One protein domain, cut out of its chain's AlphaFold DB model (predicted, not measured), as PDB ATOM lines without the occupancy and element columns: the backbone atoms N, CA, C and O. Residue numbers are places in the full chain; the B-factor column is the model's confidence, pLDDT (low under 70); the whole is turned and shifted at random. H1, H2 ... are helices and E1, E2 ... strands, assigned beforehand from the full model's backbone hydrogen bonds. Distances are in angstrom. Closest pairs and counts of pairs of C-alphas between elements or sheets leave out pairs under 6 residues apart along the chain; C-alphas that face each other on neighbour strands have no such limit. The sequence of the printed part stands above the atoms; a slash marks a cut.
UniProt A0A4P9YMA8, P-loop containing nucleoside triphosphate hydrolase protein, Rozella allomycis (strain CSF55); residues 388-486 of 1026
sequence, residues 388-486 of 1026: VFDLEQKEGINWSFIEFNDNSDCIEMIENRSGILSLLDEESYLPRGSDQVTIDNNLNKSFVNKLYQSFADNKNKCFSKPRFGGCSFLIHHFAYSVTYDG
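AT A GLANCE: This is residues 388 to 486 of the 1026 residues of the protein "P-loop containing nucleoside triphosphate hydrolase protein" of Rozella allomycis (strain CSF55) (UniProt A0A4P9YMA8). What shape is it? A strand hairpin, E1 and E2, with helices H2 to H4 makes the body; residues 388 to 404, with H1, stick out. What builds it? Four helices, then two antiparallel strands, hold under half of the 99 printed residues, a mixed class. It is loose, spanning 65 by 29 by 19 A, radius of gyration of the C-alphas 18.1 A.

HOW THE PARTS SIT: Which strands pair? E1, residues 472 to 476, and E2, residues 481 to 485, form a hairpin; N 473 and O 484 are within hydrogen-bond range, 3.0 A. Which helices touch? H3, residues 420 to 429, and H4, residues 447 to 455, form a helical hairpin, closest C-alphas Glu 427 and Phe 447, 6.6 A.

IN THESE COORDINATES: Where is the start? H1, residues 388 to 395, starts at C-alpha (47.573, -13.120, 31.204). Where is the end? E2 ends at C-alpha (37.019, 8.993, 7.485).

THE WHOLE: Any cut? The printed part has no cut. Where is confidence low? Residues under pLDDT 70 number 39, among them 391 to 405.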
ATOM      1  N   VAL A 388      47.809 -13.387  29.774       72.69
ATOM      2  CA  VAL A 388      47.573 -13.120  31.204       72.69
ATOM      3  C   VAL A 388      46.758 -14.248  31.834       72.69
ATOM      4  O   VAL A 388      47.213 -14.823  32.822       72.69
ATOM      5  N   PHE A 389      45.616 -14.626  31.248       71.56
ATOM      6  CA  PHE A 389      44.815 -15.754  31.746       71.56
ATOM      7  C   PHE A 389      45.625 -17.059  31.777       71.56
ATOM      8  O   PHE A 389      45.592 -17.793  32.765       71.56
ATOM      9  N   ASP A 390      46.421 -17.301  30.732       71.81
ATOM     10  CA  ASP A 390      47.305 -18.460  30.619       71.81
ATOM     11  C   ASP A 390      48.333 -18.522  31.769       71.81
ATOM     12  O   ASP A 390      48.725 -19.610  32.183       71.81
ATOM     13  N   LEU A 391      48.784 -17.388  32.312       68.12
ATOM     14  CA  LEU A 391      49.709 -17.357  33.451       68.12
ATOM     15  C   LEU A 391      48.995 -17.567  34.789       68.12
ATOM     16  O   LEU A 391      49.407 -18.437  35.554       68.12
ATOM     17  N   GLU A 392      47.912 -16.836  35.060       66.06
ATOM     18  CA  GLU A 392      47.210 -16.913  36.352       66.06
ATOM     19  C   GLU A 392      46.566 -18.302  36.588       66.06
ATOM     20  O   GLU A 392      46.498 -18.776  37.722       66.06
ATOM     21  N   GLN A 393      46.170 -19.022  35.526       67.38
ATOM     22  CA  GLN A 393      45.722 -20.421  35.630       67.38
ATOM     23  C   GLN A 393      46.820 -21.380  36.139       67.38
ATOM     24  O   GLN A 393      46.514 -22.407  36.747       67.38
ATOM     25  N   LYS A 394      48.107 -21.076  35.917       66.50
ATOM     26  CA  LYS A 394      49.226 -21.976  36.268       66.50
ATOM     27  C   LYS A 394      49.608 -21.933  37.755       66.50
ATOM     28  O   LYS A 394      50.265 -22.867  38.225       66.50
ATOM     29  N   GLU A 395      49.141 -20.935  38.510       65.75
ATOM     30  CA  GLU A 395      49.303 -20.866  39.973       65.75
ATOM     31  C   GLU A 395      48.356 -21.807  40.746       65.75
ATOM     32  O   GLU A 395      48.577 -22.028  41.935       65.75
ATOM     33  N   GLY A 396      47.359 -22.417  40.086       58.75
ATOM     34  CA  GLY A 396      46.467 -23.423  40.692       58.75
ATOM     35  C   GLY A 396      45.269 -22.858  41.467       58.75
ATOM     36  O   GLY A 396      44.755 -23.519  42.363       58.75
ATOM     37  N   ILE A 397      44.849 -21.635  41.138       62.59
ATOM     38  CA  ILE A 397      43.756 -20.891  41.783       62.59
ATOM     39  C   ILE A 397      42.391 -21.460  41.348       62.59
ATOM     40  O   ILE A 397      42.199 -21.786  40.175       62.59
ATOM     41  N   ASN A 398      41.416 -21.531  42.259       56.62
ATOM     42  CA  ASN A 398      40.027 -21.861  41.926       56.62
ATOM     43  C   ASN A 398      39.353 -20.648  41.267       56.62
ATOM     44  O   ASN A 398      38.889 -19.725  41.942       56.62
ATOM     45  N   TRP A 399      39.322 -20.649  39.935       56.84
ATOM     46  CA  TRP A 399      38.790 -19.561  39.118       56.84
ATOM     47  C   TRP A 399      37.257 -19.556  39.053       56.84
ATOM     48  O   TRP A 399      36.642 -20.417  38.425       56.84
ATOM     49  N   SER A 400      36.638 -18.516  39.614       54.09
ATOM     50  CA  SER A 400      35.354 -18.010  39.116       54.09
ATOM     51  C   SER A 400      35.589 -17.244  37.813       54.09
ATOM     52  O   SER A 400      36.567 -16.502  37.725       54.09
ATOM     53  N   PHE A 401      34.697 -17.371  36.826       52.34
ATOM     54  CA  PHE A 401      34.758 -16.550  35.612       52.34
ATOM     55  C   PHE A 401      34.737 -15.059  35.979       52.34
ATOM     56  O   PHE A 401      33.786 -14.579  36.593       52.34
ATOM     57  N   ILE A 402      35.793 -14.342  35.596       56.16
ATOM     58  CA  ILE A 402      35.817 -12.880  35.607       56.16
ATOM     59  C   ILE A 402      35.084 -12.423  34.347       56.16
ATOM     60  O   ILE A 402      35.441 -12.851  33.247       56.16
ATOM     61  N   GLU A 403      34.091 -11.546  34.489       52.28
ATOM     62  CA  GLU A 403      33.542 -10.815  33.345       52.28
ATOM     63  C   GLU A 403      34.628  -9.875  32.806       52.28
ATOM     64  O   GLU A 403      34.937  -8.847  33.408       52.28
ATOM     65  N   PHE A 404      35.249 -10.259  31.691       63.28
ATOM     66  CA  PHE A 404      36.203  -9.430  30.960       63.28
ATOM     67  C   PHE A 404      35.575  -8.950  29.652       63.28
ATOM     68  O   PHE A 404      34.776  -9.657  29.037       63.28
ATOM     69  N   ASN A 405      35.953  -7.750  29.210       62.25
ATOM     70  CA  ASN A 405      35.573  -7.255  27.892       62.25
ATOM     71  C   ASN A 405      36.397  -7.993  26.827       62.25
ATOM     72  O   ASN A 405      37.513  -7.585  26.500       62.25
ATOM     73  N   ASP A 406      35.867  -9.108  26.324       71.44
ATOM     74  CA  ASP A 406      36.464  -9.830  25.203       71.44
ATOM     75  C   ASP A 406      36.367  -8.974  23.933       71.44
ATOM     76  O   ASP A 406      35.280  -8.581  23.507       71.44
ATOM     77  N   ASN A 407      37.516  -8.670  23.329       82.44
ATOM     78  CA  ASN A 407      37.588  -7.881  22.105       82.44
ATOM     79  C   ASN A 407      37.479  -8.725  20.823       82.44
ATOM     80  O   ASN A 407      37.556  -8.183  19.718       82.44
ATOM     81  N   SER A 408      37.225 -10.032  20.955       83.56
ATOM     82  CA  SER A 408      36.939 -10.931  19.834       83.56
ATOM     83  C   SER A 408      35.755 -10.448  18.979       83.56
ATOM     84  O   SER A 408      35.892 -10.447  17.760       83.56
ATOM     85  N   ASP A 409      34.677  -9.901  19.574       84.62
ATOM     86  CA  ASP A 409      33.540  -9.273  18.854       84.62
ATOM     87  C   ASP A 409      34.002  -8.181  17.852       84.62
ATOM     88  O   ASP A 409      33.427  -8.018  16.771       84.62
ATOM     89  N   CYS A 410      35.042  -7.415  18.210       88.62
ATOM     90  CA  CYS A 410      35.580  -6.311  17.406       88.62
ATOM     91  C   CYS A 410      36.551  -6.814  16.325       88.62
ATOM     92  O   CYS A 410      36.551  -6.330  15.194       88.62
ATOM     93  N   ILE A 411      37.343  -7.835  16.653       87.50
ATOM     94  CA  ILE A 411      38.299  -8.472  15.742       87.50
ATOM     95  C   ILE A 411      37.573  -9.261  14.651       87.50
ATOM     96  O   ILE A 411      37.872  -9.095  13.469       87.50
ATOM     97  N   GLU A 412      36.568 -10.051  15.025       87.19
ATOM     98  CA  GLU A 412      35.714 -10.786  14.093       87.19
ATOM     99  C   GLU A 412      34.981  -9.852  13.124       87.19
ATOM    100  O   GLU A 412      34.895 -10.137  11.931       87.19
ATOM    101  N   MET A 413      34.512  -8.696  13.596       88.88
ATOM    102  CA  MET A 413      33.917  -7.667  12.741       88.88
ATOM    103  C   MET A 413      34.888  -7.140  11.671       88.88
ATOM    104  O   MET A 413      34.454  -6.771  10.580       88.88
ATOM    105  N   ILE A 414      36.189  -7.095  11.962       88.62
ATOM    106  CA  ILE A 414      37.218  -6.597  11.043       88.62
ATOM    107  C   ILE A 414      37.664  -7.696  10.062       88.62
ATOM    108  O   ILE A 414      37.722  -7.436   8.860       88.62
ATOM    109  N   GLU A 415      37.941  -8.908  10.558       87.06
ATOM    110  CA  GLU A 415      38.574 -10.008   9.806       87.06
ATOM    111  C   GLU A 415      37.629 -11.004   9.120       87.06
ATOM    112  O   GLU A 415      38.072 -11.700   8.203       87.06
ATOM    113  N   ASN A 416      36.378 -11.166   9.573       84.69
ATOM    114  CA  ASN A 416      35.525 -12.247   9.061       84.69
ATOM    115  C   ASN A 416      35.296 -12.136   7.543       84.69
ATOM    116  O   ASN A 416      35.433 -11.077   6.937       84.69
ATOM    117  N   ARG A 417      34.853 -13.234   6.913       75.06
ATOM    118  CA  ARG A 417      34.549 -13.266   5.464       75.06
ATOM    119  C   ARG A 417      33.520 -12.221   5.008       75.06
ATOM    120  O   ARG A 417      33.492 -11.895   3.827       75.06
ATOM    121  N   SER A 418      32.713 -11.680   5.919       79.19
ATOM    122  CA  SER A 418      31.803 -10.543   5.703       79.19
ATOM    123  C   SER A 418      32.129  -9.354   6.626       79.19
ATOM    124  O   SER A 418      31.223  -8.661   7.092       79.19
ATOM    125  N   GLY A 419      33.405  -9.193   6.977       84.31
ATOM    126  CA  GLY A 419      33.939  -8.157   7.856       84.31
ATOM    127  C   GLY A 419      34.346  -6.887   7.105       84.31
ATOM    128  O   GLY A 419      34.189  -6.775   5.890       84.31
ATOM    129  N   ILE A 420      34.887  -5.910   7.835       87.31
ATOM    130  CA  ILE A 420      35.284  -4.611   7.267       87.31
ATOM    131  C   ILE A 420      36.367  -4.773   6.185       87.31
ATOM    132  O   ILE A 420      36.282  -4.106   5.154       87.31
ATOM    133  N   LEU A 421      37.346  -5.668   6.381       85.06
ATOM    134  CA  LEU A 421      38.424  -5.888   5.408       85.06
ATOM    135  C   LEU A 421      37.924  -6.556   4.119       85.06
ATOM    136  O   LEU A 421      38.226  -6.068   3.035       85.06
ATOM    137  N   SER A 422      37.102  -7.609   4.203       82.12
ATOM    138  CA  SER A 422      36.609  -8.278   2.989       82.12
ATOM    139  C   SER A 422      35.651  -7.397   2.180       82.12
ATOM    140  O   SER A 422      35.707  -7.398   0.952       82.12
ATOM    141  N   LEU A 423      34.829  -6.577   2.847       83.06
ATOM    142  CA  LEU A 423      33.977  -5.581   2.188       83.06
ATOM    143  C   LEU A 423      34.793  -4.462   1.512       83.06
ATOM    144  O   LEU A 423      34.340  -3.910   0.506       83.06
ATOM    145  N   LEU A 424      35.979  -4.133   2.038       82.50
ATOM    146  CA  LEU A 424      36.908  -3.184   1.420       82.50
ATOM    147  C   LEU A 424      37.592  -3.794   0.191       82.50
ATOM    148  O   LEU A 424      37.679  -3.132  -0.844       82.50
ATOM    149  N   ASP A 425      38.026  -5.052   0.270       75.88
ATOM    150  CA  ASP A 425      38.603  -5.780  -0.863       75.88
ATOM    151  C   ASP A 425      37.582  -5.945  -1.999       75.88
ATOM    152  O   ASP A 425      37.891  -5.631  -3.149       75.88
ATOM    153  N   GLU A 426      36.339  -6.339  -1.694       77.19
ATOM    154  CA  GLU A 426      35.247  -6.416  -2.677       77.19
ATOM    155  C   GLU A 426      35.060  -5.106  -3.459       77.19
ATOM    156  O   GLU A 426      34.997  -5.123  -4.688       77.19
ATOM    157  N   GLU A 427      34.983  -3.962  -2.770       75.38
ATOM    158  CA  GLU A 427      34.878  -2.652  -3.429       75.38
ATOM    159  C   GLU A 427      36.179  -2.245  -4.141       75.38
ATOM    160  O   GLU A 427      36.137  -1.547  -5.155       75.38
ATOM    161  N   SER A 428      37.336  -2.723  -3.675       71.69
ATOM    162  CA  SER A 428      38.633  -2.474  -4.315       71.69
ATOM    163  C   SER A 428      38.758  -3.168  -5.675       71.69
ATOM    164  O   SER A 428      39.344  -2.591  -6.594       71.69
ATOM    165  N   TYR A 429      38.161  -4.352  -5.848       65.62
ATOM    166  CA  TYR A 429      38.105  -5.052  -7.139       65.62
ATOM    167  C   TYR A 429      37.038  -4.508  -8.105       65.62
ATOM    168  O   TYR A 429      37.114  -4.773  -9.307       65.62
ATOM    169  N   LEU A 430      36.045  -3.748  -7.628       67.12
ATOM    170  CA  LEU A 430      34.975  -3.227  -8.483       67.12
ATOM    171  C   LEU A 430      35.454  -2.035  -9.344       67.12
ATOM    172  O   LEU A 430      35.862  -1.008  -8.796       67.12
ATOM    173  N   PRO A 431      35.295  -2.070 -10.689       55.31
ATOM    174  CA  PRO A 431      35.684  -0.961 -11.579       55.31
ATOM    175  C   PRO A 431      34.933   0.365 -11.361       55.31
ATOM    176  O   PRO A 431      35.264   1.365 -11.988       55.31
ATOM    177  N   ARG A 432      33.895   0.368 -10.513       61.31
ATOM    178  CA  ARG A 432      33.141   1.553 -10.064       61.31
ATOM    179  C   ARG A 432      32.943   1.578  -8.537       61.31
ATOM    180  O   ARG A 432      31.992   2.191  -8.059       61.31
ATOM    181  N   GLY A 433      33.793   0.880  -7.778       61.53
ATOM    182  CA  GLY A 433      33.813   0.991  -6.317       61.53
ATOM    183  C   GLY A 433      34.254   2.397  -5.908       61.53
ATOM    184  O   GLY A 433      35.248   2.905  -6.432       61.53
ATOM    185  N   SER A 434      33.493   3.041  -5.021       64.00
ATOM    186  CA  SER A 434      33.703   4.437  -4.614       64.00
ATOM    187  C   SER A 434      33.596   4.608  -3.099       64.00
ATOM    188  O   SER A 434      32.726   4.030  -2.445       64.00
ATOM    189  N   ASP A 435      34.493   5.419  -2.535       58.97
ATOM    190  CA  ASP A 435      34.438   5.790  -1.118       58.97
ATOM    191  C   ASP A 435      33.264   6.754  -0.864       58.97
ATOM    192  O   ASP A 435      32.517   6.612   0.106       58.97
ATOM    193  N   GLN A 436      33.069   7.719  -1.771       57.94
ATOM    194  CA  GLN A 436      32.037   8.753  -1.685       57.94
ATOM    195  C   GLN A 436      30.651   8.264  -2.130       57.94
ATOM    196  O   GLN A 436      30.512   7.389  -2.980       57.94
ATOM    197  N   VAL A 437      29.603   8.893  -1.589       52.47
ATOM    198  CA  VAL A 437      28.217   8.696  -2.038       52.47
ATOM    199  C   VAL A 437      27.986   9.473  -3.337       52.47
ATOM    200  O   VAL A 437      27.633  10.652  -3.315       52.47
ATOM    201  N   THR A 438      28.185   8.806  -4.471       46.62
ATOM    202  CA  THR A 438      27.910   9.381  -5.797       46.62
ATOM    203  C   THR A 438      26.396   9.546  -5.982       46.62
ATOM    204  O   THR A 438      25.662   8.558  -5.928       46.62
ATOM    205  N   ILE A 439      25.905  10.774  -6.194       45.75
ATOM    206  CA  ILE A 439      24.463  11.064  -6.359       45.75
ATOM    207  C   ILE A 439      24.036  10.820  -7.817       45.75
ATOM    208  O   ILE A 439      23.524  11.707  -8.494       45.75
ATOM    209  N   ASP A 440      24.249   9.594  -8.296       40.28
ATOM    210  CA  ASP A 440      23.862   9.146  -9.634       40.28
ATOM    211  C   ASP A 440      22.835   8.009  -9.557       40.28
ATOM    212  O   ASP A 440      23.139   6.876  -9.189       40.28
ATOM    213  N   ASN A 441      21.604   8.320  -9.968       41.03
ATOM    214  CA  ASN A 441      20.570   7.361 -10.373       41.03
ATOM    215  C   ASN A 441      20.272   6.203  -9.386       41.03
ATOM    216  O   ASN A 441      20.460   5.024  -9.688       41.03
ATOM    217  N   ASN A 442      19.672   6.550  -8.242       42.12
ATOM    218  CA  ASN A 442      18.890   5.659  -7.362       42.12
ATOM    219  C   ASN A 442      19.598   4.462  -6.685       42.12
ATOM    220  O   ASN A 442      18.912   3.644  -6.070       42.12
ATOM    221  N   LEU A 443      20.932   4.358  -6.691       43.88
ATOM    222  CA  LEU A 443      21.644   3.426  -5.802       43.88
ATOM    223  C   LEU A 443      22.777   4.124  -5.035       43.88
ATOM    224  O   LEU A 443      23.819   4.428  -5.603       43.88
ATOM    225  N   ASN A 444      22.599   4.270  -3.716       48.62
ATOM    226  CA  ASN A 444      23.574   4.830  -2.764       48.62
ATOM    227  C   ASN A 444      24.803   3.915  -2.542       48.62
ATOM    228  O   ASN A 444      25.080   3.482  -1.419       48.62
ATOM    229  N   LYS A 445      25.547   3.601  -3.606       54.09
ATOM    230  CA  LYS A 445      26.777   2.805  -3.539       54.09
ATOM    231  C   LYS A 445      27.922   3.651  -2.985       54.09
ATOM    232  O   LYS A 445      28.321   4.639  -3.586       54.09
ATOM    233  N   SER A 446      28.402   3.238  -1.821       67.44
ATOM    234  CA  SER A 446      29.645   3.660  -1.178       67.44
ATOM    235  C   SER A 446      30.057   2.520  -0.249       67.44
ATOM    236  O   SER A 446      29.186   1.891   0.367       67.44
ATOM    237  N   PHE A 447      31.361   2.276  -0.109       78.62
ATOM    238  CA  PHE A 447      31.912   1.340   0.880       78.62
ATOM    239  C   PHE A 447      31.313   1.565   2.283       78.62
ATOM    240  O   PHE A 447      30.852   0.628   2.936       78.62
ATOM    241  N   VAL A 448      31.184   2.824   2.706       81.31
ATOM    242  CA  VAL A 448      30.655   3.199   4.027       81.31
ATOM    243  C   VAL A 448      29.160   2.872   4.162       81.31
ATOM    244  O   VAL A 448      28.705   2.465   5.231       81.31
ATOM    245  N   ASN A 449      28.387   2.952   3.072       79.00
ATOM    246  CA  ASN A 449      26.983   2.523   3.073       79.00
ATOM    247  C   ASN A 449      26.827   0.998   3.159       79.00
ATOM    248  O   ASN A 449      25.895   0.541   3.821       79.00
ATOM    249  N   LYS A 450      27.743   0.212   2.567       80.75
ATOM    250  CA  LYS A 450      27.815  -1.242   2.813       80.75
ATOM    251  C   LYS A 450      28.082  -1.525   4.296       80.75
ATOM    252  O   LYS A 450      27.331  -2.288   4.899       80.75
ATOM    253  N   LEU A 451      29.073  -0.863   4.908       83.25
ATOM    254  CA  LEU A 451      29.354  -1.008   6.347       83.25
ATOM    255  C   LEU A 451      28.121  -0.693   7.211       83.25
ATOM    256  O   LEU A 451      27.808  -1.446   8.134       83.25
ATOM    257  N   TYR A 452      27.372   0.370   6.888       85.69
ATOM    258  CA  TYR A 452      26.125   0.682   7.592       85.69
ATOM    259  C   TYR A 452      25.077  -0.436   7.472       85.69
ATOM    260  O   TYR A 452      24.500  -0.823   8.485       85.69
ATOM    261  N   GLN A 453      24.849  -0.983   6.275       82.12
ATOM    262  CA  GLN A 453      23.872  -2.062   6.052       82.12
ATOM    263  C   GLN A 453      24.260  -3.366   6.774       82.12
ATOM    264  O   GLN A 453      23.392  -4.060   7.319       82.12
ATOM    265  N   SER A 454      25.559  -3.676   6.826       79.88
ATOM    266  CA  SER A 454      26.083  -4.842   7.544       79.88
ATOM    267  C   SER A 454      25.968  -4.695   9.065       79.88
ATOM    268  O   SER A 454      25.515  -5.627   9.727       79.88
ATOM    269  N   PHE A 455      26.339  -3.538   9.632       81.31
ATOM    270  CA  PHE A 455      26.648  -3.438  11.068       81.31
ATOM    271  C   PHE A 455      25.790  -2.454  11.887       81.31
ATOM    272  O   PHE A 455      25.666  -2.647  13.096       81.31
ATOM    273  N   ALA A 456      25.179  -1.422  11.289       70.00
ATOM    274  CA  ALA A 456      24.657  -0.276  12.053       70.00
ATOM    275  C   ALA A 456      23.306  -0.487  12.768       70.00
ATOM    276  O   ALA A 456      23.007   0.256  13.702       70.00
ATOM    277  N   ASP A 457      22.489  -1.468  12.369       66.06
ATOM    278  CA  ASP A 457      21.127  -1.676  12.904       66.06
ATOM    279  C   ASP A 457      21.118  -2.377  14.284       66.06
ATOM    280  O   ASP A 457      20.439  -3.384  14.476       66.06
ATOM    281  N   ASN A 458      21.939  -1.908  15.232       61.53
ATOM    282  CA  ASN A 458      22.236  -2.563  16.520       61.53
ATOM    283  C   ASN A 458      22.757  -4.018  16.402       61.53
ATOM    284  O   ASN A 458      22.793  -4.744  17.396       61.53
ATOM    285  N   LYS A 459      23.175  -4.453  15.203       64.31
ATOM    286  CA  LYS A 459      23.637  -5.825  14.911       64.31
ATOM    287  C   LYS A 459      24.983  -6.156  15.563       64.31
ATOM    288  O   LYS A 459      25.230  -7.314  15.876       64.31
ATOM    289  N   ASN A 460      25.847  -5.158  15.759       74.94
ATOM    290  CA  ASN A 460      27.141  -5.316  16.417       74.94
ATOM    291  C   ASN A 460      27.353  -4.193  17.450       74.94
ATOM    292  O   ASN A 460      27.105  -3.027  17.156       74.94
ATOM    293  N   LYS A 461      27.828  -4.540  18.653       80.44
ATOM    294  CA  LYS A 461      28.152  -3.581  19.729       80.44
ATOM    295  C   LYS A 461      29.378  -2.719  19.399       80.44
ATOM    296  O   LYS A 461      29.509  -1.615  19.919       80.44
ATOM    297  N   CYS A 462      30.283  -3.233  18.567       84.62
ATOM    298  CA  CYS A 462      31.584  -2.641  18.268       84.62
ATOM    299  C   CYS A 462      31.544  -1.604  17.134       84.62
ATOM    300  O   CYS A 462      32.570  -0.999  16.833       84.62
ATOM    301  N   PHE A 463      30.382  -1.355  16.522       88.19
ATOM    302  CA  PHE A 463      30.217  -0.422  15.407       88.19
ATOM    303  C   PHE A 463      29.071   0.556  15.660       88.19
ATOM    304  O   PHE A 463      27.999   0.163  16.116       88.19
ATOM    305  N   SER A 464      29.250   1.823  15.293       86.12
ATOM    306  CA  SER A 464      28.142   2.777  15.245       86.12
ATOM    307  C   SER A 464      28.285   3.803  14.121       86.12
ATOM    308  O   SER A 464      29.354   4.035  13.553       86.12
ATOM    309  N   LYS A 465      27.156   4.425  13.770       84.12
ATOM    310  CA  LYS A 465      27.102   5.520  12.802       84.12
ATOM    311  C   LYS A 465      27.338   6.861  13.515       84.12
ATOM    312  O   LYS A 465      26.579   7.178  14.436       84.12
ATOM    313  N   PRO A 466      28.338   7.671  13.117       82.06
ATOM    314  CA  PRO A 466      28.537   8.991  13.704       82.06
ATOM    315  C   PRO A 466      27.357   9.924  13.385       82.06
ATOM    316  O   PRO A 466      26.684   9.796  12.363       82.06
ATOM    317  N   ARG A 467      27.095  10.891  14.275       73.69
ATOM    318  CA  ARG A 467      25.967  11.840  14.136       73.69
ATOM    319  C   ARG A 467      26.144  12.851  12.998       73.69
ATOM    320  O   ARG A 467      25.165  13.442  12.560       73.69
ATOM    321  N   PHE A 468      27.383  13.058  12.560       63.50
ATOM    322  CA  PHE A 468      27.780  13.988  11.508       63.50
ATOM    323  C   PHE A 468      28.917  13.358  10.692       63.50
ATOM    324  O   PHE A 468      29.729  12.620  11.250       63.50
ATOM    325  N   GLY A 469      28.978  13.677   9.397       60.53
ATOM    326  CA  GLY A 469      29.879  13.041   8.430       60.53
ATOM    327  C   GLY A 469      29.155  11.980   7.595       60.53
ATOM    328  O   GLY A 469      28.610  11.016   8.123       60.53
ATOM    329  N   GLY A 470      29.102  12.183   6.275       64.75
ATOM    330  CA  GLY A 470      28.408  11.268   5.357       64.75
ATOM    331  C   GLY A 470      29.202   9.998   5.039       64.75
ATOM    332  O   GLY A 470      28.606   8.936   4.870       64.75
ATOM    333  N   CYS A 471      30.535  10.111   5.001       73.50
ATOM    334  CA  CYS A 471      31.467   9.051   4.596       73.50
ATOM    335  C   CYS A 471      32.397   8.596   5.740       73.50
ATOM    336  O   CYS A 471      33.443   8.017   5.479       73.50
ATOM    337  N   SER A 472      32.042   8.847   7.003       83.75
ATOM    338  CA  SER A 472      32.822   8.412   8.169       83.75
ATOM    339  C   SER A 472      32.085   7.344   8.979       83.75
ATOM    340  O   SER A 472      30.862   7.370   9.075       83.75
ATOM    341  N   PHE A 473      32.816   6.403   9.576       87.50
ATOM    342  CA  PHE A 473      32.268   5.325  10.411       87.50
ATOM    343  C   PHE A 473      32.985   5.267  11.764       87.50
ATOM    344  O   PHE A 473      34.100   5.769  11.894       87.50
ATOM    345  N   LEU A 474      32.345   4.694  12.787       89.12
ATOM    346  CA  LEU A 474      32.874   4.675  14.152       89.12
ATOM    347  C   LEU A 474      32.997   3.235  14.667       89.12
ATOM    348  O   LEU A 474      32.027   2.477  14.641       89.12
ATOM    349  N   ILE A 475      34.191   2.878  15.151       90.12
ATOM    350  CA  ILE A 475      34.482   1.588  15.791       90.12
ATOM    351  C   ILE A 475      34.769   1.799  17.278       90.12
ATOM    352  O   ILE A 475      35.562   2.662  17.663       90.12
ATOM    353  N   HIS A 476      34.141   0.982  18.117       88.50
ATOM    354  CA  HIS A 476      34.416   0.888  19.544       88.50
ATOM    355  C   HIS A 476      35.525  -0.156  19.766       88.50
ATOM    356  O   HIS A 476      35.256  -1.349  19.888       88.50
ATOM    357  N   HIS A 477      36.778   0.302  19.772       86.88
ATOM    358  CA  HIS A 477      37.954  -0.509  20.109       86.88
ATOM    359  C   HIS A 477      38.103  -0.673  21.630       86.88
ATOM    360  O   HIS A 477      37.514   0.104  22.389       86.88
ATOM    361  N   PHE A 478      38.957  -1.602  22.087       80.38
ATOM    362  CA  PHE A 478      39.220  -1.824  23.523       80.38
ATOM    363  C   PHE A 478      39.586  -0.546  24.306       80.38
ATOM    364  O   PHE A 478      39.222  -0.402  25.473       80.38
ATOM    365  N   ALA A 479      40.312   0.385  23.676       77.56
ATOM    366  CA  ALA A 479      40.777   1.615  24.310       77.56
ATOM    367  C   ALA A 479      39.807   2.796  24.144       77.56
ATOM    368  O   ALA A 479      39.534   3.524  25.102       77.56
ATOM    369  N   TYR A 480      39.329   3.019  22.915       80.69
ATOM    370  CA  TYR A 480      38.605   4.225  22.516       80.69
ATOM    371  C   TYR A 480      37.612   3.972  21.380       80.69
ATOM    372  O   TYR A 480      37.786   3.105  20.529       80.69
ATOM    373  N   SER A 481      36.580   4.812  21.336       85.50
ATOM    374  CA  SER A 481      35.675   4.919  20.190       85.50
ATOM    375  C   SER A 481      36.306   5.824  19.131       85.50
ATOM    376  O   SER A 481      36.404   7.033  19.348       85.50
ATOM    377  N   VAL A 482      36.762   5.248  18.018       88.44
ATOM    378  CA  VAL A 482      37.487   5.965  16.958       88.44
ATOM    379  C   VAL A 482      36.577   6.170  15.758       88.44
ATOM    380  O   VAL A 482      35.980   5.218  15.257       88.44
ATOM    381  N   THR A 483      36.491   7.415  15.291       89.38
ATOM    382  CA  THR A 483      35.825   7.764  14.032       89.38
ATOM    383  C   THR A 483      36.867   7.808  12.920       89.38
ATOM    384  O   THR A 483      37.817   8.592  13.002       89.38
ATOM    385  N   TYR A 484      36.669   6.993  11.890       88.44
ATOM    386  CA  TYR A 484      37.484   6.951  10.681       88.44
ATOM    387  C   TYR A 484      36.760   7.660   9.536       88.44
ATOM    388  O   TYR A 484      35.557   7.472   9.350       88.44
ATOM    389  N   ASP A 485      37.488   8.462   8.763       84.69
ATOM    390  CA  ASP A 485      37.019   8.993   7.485       84.69
ATOM    391  C   ASP A 485      37.291   7.967   6.382       84.69
ATOM    392  O   ASP A 485      38.445   7.631   6.113       84.69
ATOM    393  N   GLY A 486      36.225   7.464   5.757       75.75
ATOM    394  CA  GLY A 486      36.288   6.486   4.676       75.75
ATOM    395  C   GLY A 486      36.829   7.048   3.361       75.75
ATOM    396  O   GLY A 486      37.095   6.272   2.448       75.75
TER     397      GLY A 486